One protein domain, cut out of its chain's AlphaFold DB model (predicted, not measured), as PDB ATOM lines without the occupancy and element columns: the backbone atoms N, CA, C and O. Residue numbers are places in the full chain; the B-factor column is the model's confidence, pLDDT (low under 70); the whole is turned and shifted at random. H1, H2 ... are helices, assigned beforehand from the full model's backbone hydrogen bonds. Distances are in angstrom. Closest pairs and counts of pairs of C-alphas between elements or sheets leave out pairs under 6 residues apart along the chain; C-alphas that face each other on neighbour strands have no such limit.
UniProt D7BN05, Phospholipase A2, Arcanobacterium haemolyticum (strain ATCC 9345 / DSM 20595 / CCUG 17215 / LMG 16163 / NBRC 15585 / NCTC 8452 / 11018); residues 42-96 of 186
ATOM      1  N   HIS A  42     173.933 168.640 158.115       73.19
ATOM      2  CA  HIS A  42     173.348 167.710 157.151       73.19
ATOM      3  C   HIS A  42     173.262 166.265 157.668       73.19
ATOM      4  O   HIS A  42     172.676 165.418 156.992       73.19
ATOM      5  N   ILE A  43     173.837 165.975 158.841       81.44
ATOM      6  CA  ILE A  43     173.871 164.642 159.460       81.44
ATOM      7  C   ILE A  43     172.910 164.602 160.657       81.44
ATOM      8  O   ILE A  43     173.055 165.365 161.610       81.44
ATOM      9  N   ASN A  44     171.926 163.700 160.618       84.31
ATOM     10  CA  ASN A  44     171.047 163.414 161.754       84.31
ATOM     11  C   ASN A  44     171.647 162.358 162.704       84.31
ATOM     12  O   ASN A  44     172.648 161.721 162.391       84.31
ATOM     13  N   GLU A  45     171.009 162.154 163.859       85.38
ATOM     14  CA  GLU A  45     171.484 161.248 164.917       85.38
ATOM     15  C   GLU A  45     171.769 159.825 164.408       85.38
ATOM     16  O   GLU A  45     172.860 159.302 164.616       85.38
ATOM     17  N   HIS A  46     170.848 159.235 163.642       83.62
ATOM     18  CA  HIS A  46     171.034 157.895 163.087       83.62
ATOM     19  C   HIS A  46     172.178 157.837 162.060       83.62
ATOM     20  O   HIS A  46     172.986 156.910 162.067       83.62
ATOM     21  N   GLN A  47     172.291 158.843 161.187       86.44
ATOM     22  CA  GLN A  47     173.391 158.923 160.221       86.44
ATOM     23  C   GLN A  47     174.742 159.052 160.926       86.44
ATOM     24  O   GLN A  47     175.711 158.440 160.486       86.44
ATOM     25  N   TYR A  48     174.804 159.811 162.022       89.25
ATOM     26  CA  TYR A  48     176.004 159.935 162.837       89.25
ATOM     27  C   TYR A  48     176.406 158.592 163.450       89.25
ATOM     28  O   TYR A  48     177.566 158.212 163.334       89.25
ATOM     29  N   GLU A  49     175.467 157.846 164.038       90.19
ATOM     30  CA  GLU A  49     175.743 156.519 164.610       90.19
ATOM     31  C   GLU A  49     176.343 155.555 163.579       90.19
ATOM     32  O   GLU A  49     177.323 154.865 163.861       90.19
ATOM     33  N   VAL A  50     175.784 155.538 162.366       88.75
ATOM     34  CA  VAL A  50     176.281 154.694 161.274       88.75
ATOM     35  C   VAL A  50     177.646 155.178 160.783       88.75
ATOM     36  O   VAL A  50     178.558 154.370 160.624       88.75
ATOM     37  N   LEU A  51     177.834 156.483 160.569       90.44
ATOM     38  CA  LEU A  51     179.112 157.033 160.100       90.44
ATOM     39  C   LEU A  51     180.231 156.855 161.136       90.44
ATOM     40  O   LEU A  51     181.351 156.516 160.764       90.44
ATOM     41  N   ALA A  52     179.927 157.003 162.426       91.44
ATOM     42  CA  ALA A  52     180.871 156.825 163.530       91.44
ATOM     43  C   ALA A  52     181.366 155.381 163.691       91.44
ATOM     44  O   ALA A  52     182.325 155.143 164.426       91.44
ATOM     45  N   SER A  53     180.742 154.416 163.007       91.88
ATOM     46  CA  SER A  53     181.257 153.048 162.941       91.88
ATOM     47  C   SER A  53     182.464 152.897 162.004       91.88
ATOM     48  O   SER A  53     183.272 151.995 162.217       91.88
ATOM     49  N   GLU A  54     182.635 153.802 161.030       91.69
ATOM     50  CA  GLU A  54     183.677 153.715 159.990       91.69
ATOM     51  C   GLU A  54     184.612 154.937 159.935       91.69
ATOM     52  O   GLU A  54     185.715 154.833 159.399       91.69
ATOM     53  N   PHE A  55     184.204 156.084 160.486       92.00
ATOM     54  CA  PHE A  55     184.922 157.359 160.386       92.00
ATOM     55  C   PHE A  55     185.170 157.997 161.756       92.00
ATOM     56  O   PHE A  55     184.380 157.833 162.689       92.00
ATOM     57  N   THR A  56     186.251 158.774 161.877       92.69
ATOM     58  CA  THR A  56     186.494 159.591 163.076       92.69
ATOM     59  C   THR A  56     185.571 160.807 163.123       92.69
ATOM     60  O   THR A  56     184.983 161.214 162.121       92.69
ATOM     61  N   LEU A  57     185.463 161.440 164.294       88.50
ATOM     62  CA  LEU A  57     184.652 162.646 164.458       88.50
ATOM     63  C   LEU A  57     185.084 163.771 163.501       88.50
ATOM     64  O   LEU A  57     184.234 164.444 162.924       88.50
ATOM     65  N   GLU A  58     186.390 163.960 163.307       89.50
ATOM     66  CA  GLU A  58     186.932 164.962 162.385       89.50
ATOM     67  C   GLU A  58     186.561 164.646 160.933       89.50
ATOM     68  O   GLU A  58     186.179 165.539 160.179       89.50
ATOM     69  N   GLU A  59     186.620 163.373 160.538       90.38
ATOM     70  CA  GLU A  59     186.211 162.936 159.202       90.38
ATOM     71  C   GLU A  59     184.710 163.154 158.981       90.38
ATOM     72  O   GLU A  59     184.314 163.651 157.929       90.38
ATOM     73  N   ILE A  60     183.877 162.879 159.987       88.12
ATOM     74  CA  ILE A  60     182.427 163.118 159.938       88.12
ATOM     75  C   ILE A  60     182.115 164.614 159.846       88.12
ATOM     76  O   ILE A  60     181.230 165.011 159.090       88.12
ATOM     77  N   GLN A  61     182.866 165.466 160.549       90.50
ATOM     78  CA  GLN A  61     182.745 166.921 160.415       90.50
ATOM     79  C   GLN A  61     183.099 167.399 159.006       90.50
ATOM     80  O   GLN A  61     182.440 168.292 158.475       90.50
ATOM     81  N   GLU A  62     184.130 166.831 158.384       88.81
ATOM     82  CA  GLU A  62     184.467 167.166 157.000       88.81
ATOM     83  C   GLU A  62     183.424 166.621 156.015       88.81
ATOM     84  O   GLU A  62     183.056 167.323 155.072       88.81
ATOM     85  N   ILE A  63     182.869 165.432 156.262       85.38
ATOM     86  CA  ILE A  63     181.753 164.880 155.486       85.38
ATOM     87  C   ILE A  63     180.533 165.804 155.572       85.38
ATOM     88  O   ILE A  63     179.993 166.143 154.522       85.38
ATOM     89  N   ASP A  64     180.148 166.270 156.763       85.81
ATOM     90  CA  ASP A  64     179.017 167.191 156.970       85.81
ATOM     91  C   ASP A  64     179.187 168.514 156.210       85.81
ATOM     92  O   ASP A  64     178.250 169.020 155.592       85.81
ATOM     93  N   LYS A  65     180.405 169.068 156.221       84.38
ATOM     94  CA  LYS A  65     180.723 170.340 155.553       84.38
ATOM     95  C   LYS A  65     180.777 170.219 154.033       84.38
ATOM     96  O   LYS A  65     180.498 171.192 153.328       84.38
ATOM     97  N   VAL A  66     181.246 169.082 153.524       83.62
ATOM     98  CA  VAL A  66     181.576 168.909 152.100       83.62
ATOM     99  C   VAL A  66     180.454 168.223 151.325       83.62
ATOM    100  O   VAL A  66     180.314 168.487 150.125       83.62
ATOM    101  N   SER A  67     179.671 167.380 151.994       79.31
ATOM    102  CA  SER A  67     178.649 166.528 151.388       79.31
ATOM    103  C   SER A  67     177.256 167.109 151.598       79.31
ATOM    104  O   SER A  67     176.948 167.705 152.626       79.31
ATOM    105  N   SER A  68     176.390 166.928 150.610       76.12
ATOM    106  CA  SER A  68     174.960 167.222 150.736       76.12
ATOM    107  C   SER A  68     174.241 166.201 151.626       76.12
ATOM    108  O   SER A  68     174.700 165.069 151.762       76.12
ATOM    109  N   GLU A  69     173.056 166.552 152.146       72.94
ATOM    110  CA  GLU A  69     172.175 165.639 152.912       72.94
ATOM    111  C   GLU A  69     171.962 164.281 152.206       72.94
ATOM    112  O   GLU A  69     171.861 163.239 152.854       72.94
ATOM    113  N   TYR A  70     171.926 164.270 150.868       67.75
ATOM    114  CA  TYR A  70     171.775 163.048 150.079       67.75
ATOM    115  C   TYR A  70     173.073 162.262 149.912       67.75
ATOM    116  O   TYR A  70     173.038 161.039 149.951       67.75
ATOM    117  N   GLU A  71     174.217 162.924 149.731       76.12
ATOM    118  CA  GLU A  71     175.509 162.226 149.711       76.12
ATOM    119  C   GLU A  71     175.780 161.583 151.072       76.12
ATOM    120  O   GLU A  71     176.196 160.430 151.123       76.12
ATOM    121  N   VAL A  72     175.441 162.279 152.163       82.56
ATOM    122  CA  VAL A  72     175.418 161.705 153.513       82.56
ATOM    123  C   VAL A  72     174.491 160.492 153.552       82.56
ATOM    124  O   VAL A  72     174.910 159.427 153.986       82.56
ATOM    125  N   TRP A  73     173.258 160.604 153.049       75.31
ATOM    126  CA  TRP A  73     172.323 159.477 153.002       75.31
ATOM    127  C   TRP A  73     172.842 158.292 152.168       75.31
ATOM    128  O   TRP A  73     172.775 157.156 152.629       75.31
ATOM    129  N   GLU A  74     173.395 158.515 150.972       79.81
ATOM    130  CA  GLU A  74     173.980 157.443 150.160       79.81
ATOM    131  C   GLU A  74     175.151 156.770 150.876       79.81
ATOM    132  O   GLU A  74     175.265 155.545 150.818       79.81
ATOM    133  N   LEU A  75     176.003 157.556 151.539       84.62
ATOM    134  CA  LEU A  75     177.128 157.050 152.321       84.62
ATOM    135  C   LEU A  75     176.638 156.202 153.497       84.62
ATOM    136  O   LEU A  75     177.082 155.065 153.636       84.62
ATOM    137  N   THR A  76     175.673 156.694 154.278       85.00
ATOM    138  CA  THR A  76     175.044 155.945 155.376       85.00
ATOM    139  C   THR A  76     174.496 154.603 154.885       85.00
ATOM    140  O   THR A  76     174.842 153.559 155.432       85.00
ATOM    141  N   GLN A  77     173.731 154.598 153.790       82.75
ATOM    142  CA  GLN A  77     173.147 153.372 153.232       82.75
ATOM    143  C   GLN A  77     174.203 152.391 152.701       82.75
ATOM    144  O   GLN A  77     173.983 151.178 152.718       82.75
ATOM    145  N   ALA A  78     175.318 152.905 152.176       85.69
ATOM    146  CA  ALA A  78     176.419 152.092 151.671       85.69
ATOM    147  C   ALA A  78     177.216 151.423 152.796       85.69
ATOM    148  O   ALA A  78     177.747 150.338 152.572       85.69
ATOM    149  N   ILE A  79     177.282 152.050 153.972       86.88
ATOM    150  CA  ILE A  79     177.938 151.518 155.173       86.88
ATOM    151  C   ILE A  79     177.037 150.497 155.869       86.88
ATOM    152  O   ILE A  79     177.491 149.405 156.195       86.88
ATOM    153  N   GLU A  80     175.754 150.823 156.045       86.75
ATOM    154  CA  GLU A  80     174.809 149.994 156.802       86.75
ATOM    155  C   GLU A  80     174.542 148.633 156.138       86.75
ATOM    156  O   GLU A  80     174.512 147.600 156.808       86.75
ATOM    157  N   ASP A  81     174.379 148.600 154.810       82.50
ATOM    158  CA  ASP A  81     174.232 147.350 154.058       82.50
ATOM    159  C   ASP A  81     174.864 147.464 152.658       82.50
ATOM    160  O   ASP A  81     174.169 147.747 151.673       82.50
ATOM    161  N   PRO A  82     176.182 147.214 152.530       79.94
ATOM    162  CA  PRO A  82     176.911 147.407 151.277       79.94
ATOM    163  C   PRO A  82     176.409 146.509 150.138       79.94
ATOM    164  O   PRO A  82     176.354 146.921 148.976       79.94
ATOM    165  N   GLN A  83     176.026 145.265 150.452       80.19
ATOM    166  CA  GLN A  83     175.581 144.303 149.443       80.19
ATOM    167  C   GLN A  83     174.196 144.663 148.913       80.19
ATOM    168  O   GLN A  83     173.986 144.647 147.694       80.19
ATOM    169  N   GLN A  84     173.267 145.054 149.791       69.06
ATOM    170  CA  GLN A  84     171.982 145.560 149.331       69.06
ATOM    171  C   GLN A  84     172.088 146.953 148.718       69.06
ATOM    172  O   GLN A  84     171.343 147.227 147.787       69.06
ATOM    173  N   TYR A  85     173.001 147.823 149.153       76.12
ATOM    174  CA  TYR A  85     173.234 149.117 148.507       76.12
ATOM    175  C   TYR A  85     173.634 148.934 147.043       76.12
ATOM    176  O   TYR A  85     172.997 149.515 146.169       76.12
ATOM    177  N   ILE A  86     174.601 148.060 146.745       75.19
ATOM    178  CA  ILE A  86     175.028 147.781 145.365       75.19
ATOM    179  C   ILE A  86     173.891 147.141 144.555       75.19
ATOM    180  O   ILE A  86     173.637 147.550 143.419       75.19
ATOM    181  N   ALA A  87     173.172 146.175 145.133       62.03
ATOM    182  CA  ALA A  87     172.064 145.496 144.460       62.03
ATOM    183  C   ALA A  87     170.861 146.425 144.200       62.03
ATOM    184  O   ALA A  87     170.282 146.398 143.108       62.03
ATOM    185  N   ARG A  88     170.514 147.292 145.164       65.50
ATOM    186  CA  ARG A  88     169.516 148.358 145.008       65.50
ATOM    187  C   ARG A  88     169.996 149.320 143.942       65.50
ATOM    188  O   ARG A  88     169.372 149.364 142.900       65.50
ATOM    189  N   LYS A  89     171.151 149.966 144.105       67.06
ATOM    190  CA  LYS A  89     171.731 150.915 143.141       67.06
ATOM    191  C   LYS A  89     171.669 150.380 141.699       67.06
ATOM    192  O   LYS A  89     171.113 151.036 140.825       67.06
ATOM    193  N   HIS A  90     172.103 149.143 141.451       59.38
ATOM    194  CA  HIS A  90     172.058 148.527 140.115       59.38
ATOM    195  C   HIS A  90     170.651 148.217 139.571       59.38
ATOM    196  O   HIS A  90     170.432 148.346 138.365       59.38
ATOM    197  N   SER A  91     169.711 147.775 140.412       56.78
ATOM    198  CA  SER A  91     168.328 147.472 139.993       56.78
ATOM    199  C   SER A  91     167.462 148.731 139.874       56.78
ATOM    200  O   SER A  91     166.640 148.835 138.964       56.78
ATOM    201  N   PHE A  92     167.719 149.723 140.721       52.78
ATOM    202  CA  PHE A  92     167.044 151.014 140.773       52.78
ATOM    203  C   PHE A  92     167.390 151.890 139.565       52.78
ATOM    204  O   PHE A  92     166.495 152.412 138.901       52.78
ATOM    205  N   PHE A  93     168.674 151.954 139.189       53.81
ATOM    206  CA  PHE A  93     169.130 152.745 138.037       53.81
ATOM    207  C   PHE A  93     168.606 152.264 136.679       53.81
ATOM    208  O   PHE A  93     168.658 153.015 135.710       53.81
ATOM    209  N   ARG A  94     168.130 151.017 136.561       52.09
ATOM    210  CA  ARG A  94     167.645 150.471 135.279       52.09
ATOM    211  C   ARG A  94     166.134 150.592 135.088       52.09
ATOM    212  O   ARG A  94     165.682 150.397 133.964       52.09
ATOM    213  N   ALA A  95     165.374 150.877 136.147       51.88
ATOM    214  CA  ALA A  95     163.912 150.841 136.112       51.88
ATOM    215  C   ALA A  95     163.220 152.129 136.601       51.88
ATOM    216  O   ALA A  95     162.054 152.307 136.263       51.88
ATOM    217  N   ALA A  96     163.893 153.014 137.358       70.44
ATOM    218  CA  ALA A  96     163.226 154.120 138.064       70.44
ATOM    219  C   ALA A  96     163.593 155.547 137.611       70.44
ATOM    220  O   ALA A  96     162.851 156.463 137.946       70.44
TER     221      ALA A  96
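This is residues 42 to 96 of the 186 residues of the protein "Phospholipase A2" of Arcanobacterium haemolyticum (strain ATCC 9345 / DSM 20595 / CCUG 17215 / LMG 16163 / NBRC 15585 / NCTC 8452 / 11018) (UniProt D7BN05). Three helices, H2, H3 and H4, make a zigzag, with the short first helix H1 packed across H3. H3 and H4 meet at a corner like a V, and residues 90 to 96 stick out. The printed part has 55 residues with four named helices, H1 to H4 in order, and no named strand; its class is all helix. It is only just compact, close to loose, with a radius of gyration of the C-alphas of 12.1 A, and elongated, spanning 37 by 19 by 16 A.

Start at H1, residues 45 to 51, which touches H3, residues 69 to 80; their closest C-alphas, those of Gln 47 and Thr 76, are 5.9 A apart. These two run the same way at a steep tilt of 59 degrees. Next look at H2, residues 57 to 66, which is close to H1 but not clearly touching: the closest C-alphas, those of Leu 51 and Ile 60, are 6.9 A apart, and the lines are about perpendicular at 74 degrees. H2 is also close to H3 but not clearly touching, with C-alphas 63 and 72 closest at 7.4 A; they run opposite ways at a steep tilt of 41 degrees. H4, residues 82 to 95, and H3 only just touch, only at the corner by their link, with 3 pairs of C-alphas within 8 A; residues 77 to 78 of H3 and 85 to 86 of H4 alone take part, Ala 78 and Tyr 85 being closest at 5.4 A between C-alphas. H4 is apart from H1 and H2. Every O i to N i+4 pair is within hydrogen-bond range in H1, H2 and H3, and 8 of 10 in H4.

Find C-alpha 45 at (171.484, 161.248, 164.917); from there H1 runs 10.0 A to C-alpha 51. H2 runs 14.2 A from C-alpha 57 to 66, and H3 16.3 A from C-alpha 69 to 80. H4 runs 20.3 A from C-alpha 82 to C-alpha 95 at (163.912, 150.841, 136.112).

The C-alphas farthest apart, those of Glu 58 and Ala 95, are 37.7 A apart. The printed part has no cut, and its three links are tight. Mean pLDDT of the printed part is 79.3; look for values under 70 at residues 70, 84 and 87 to 95.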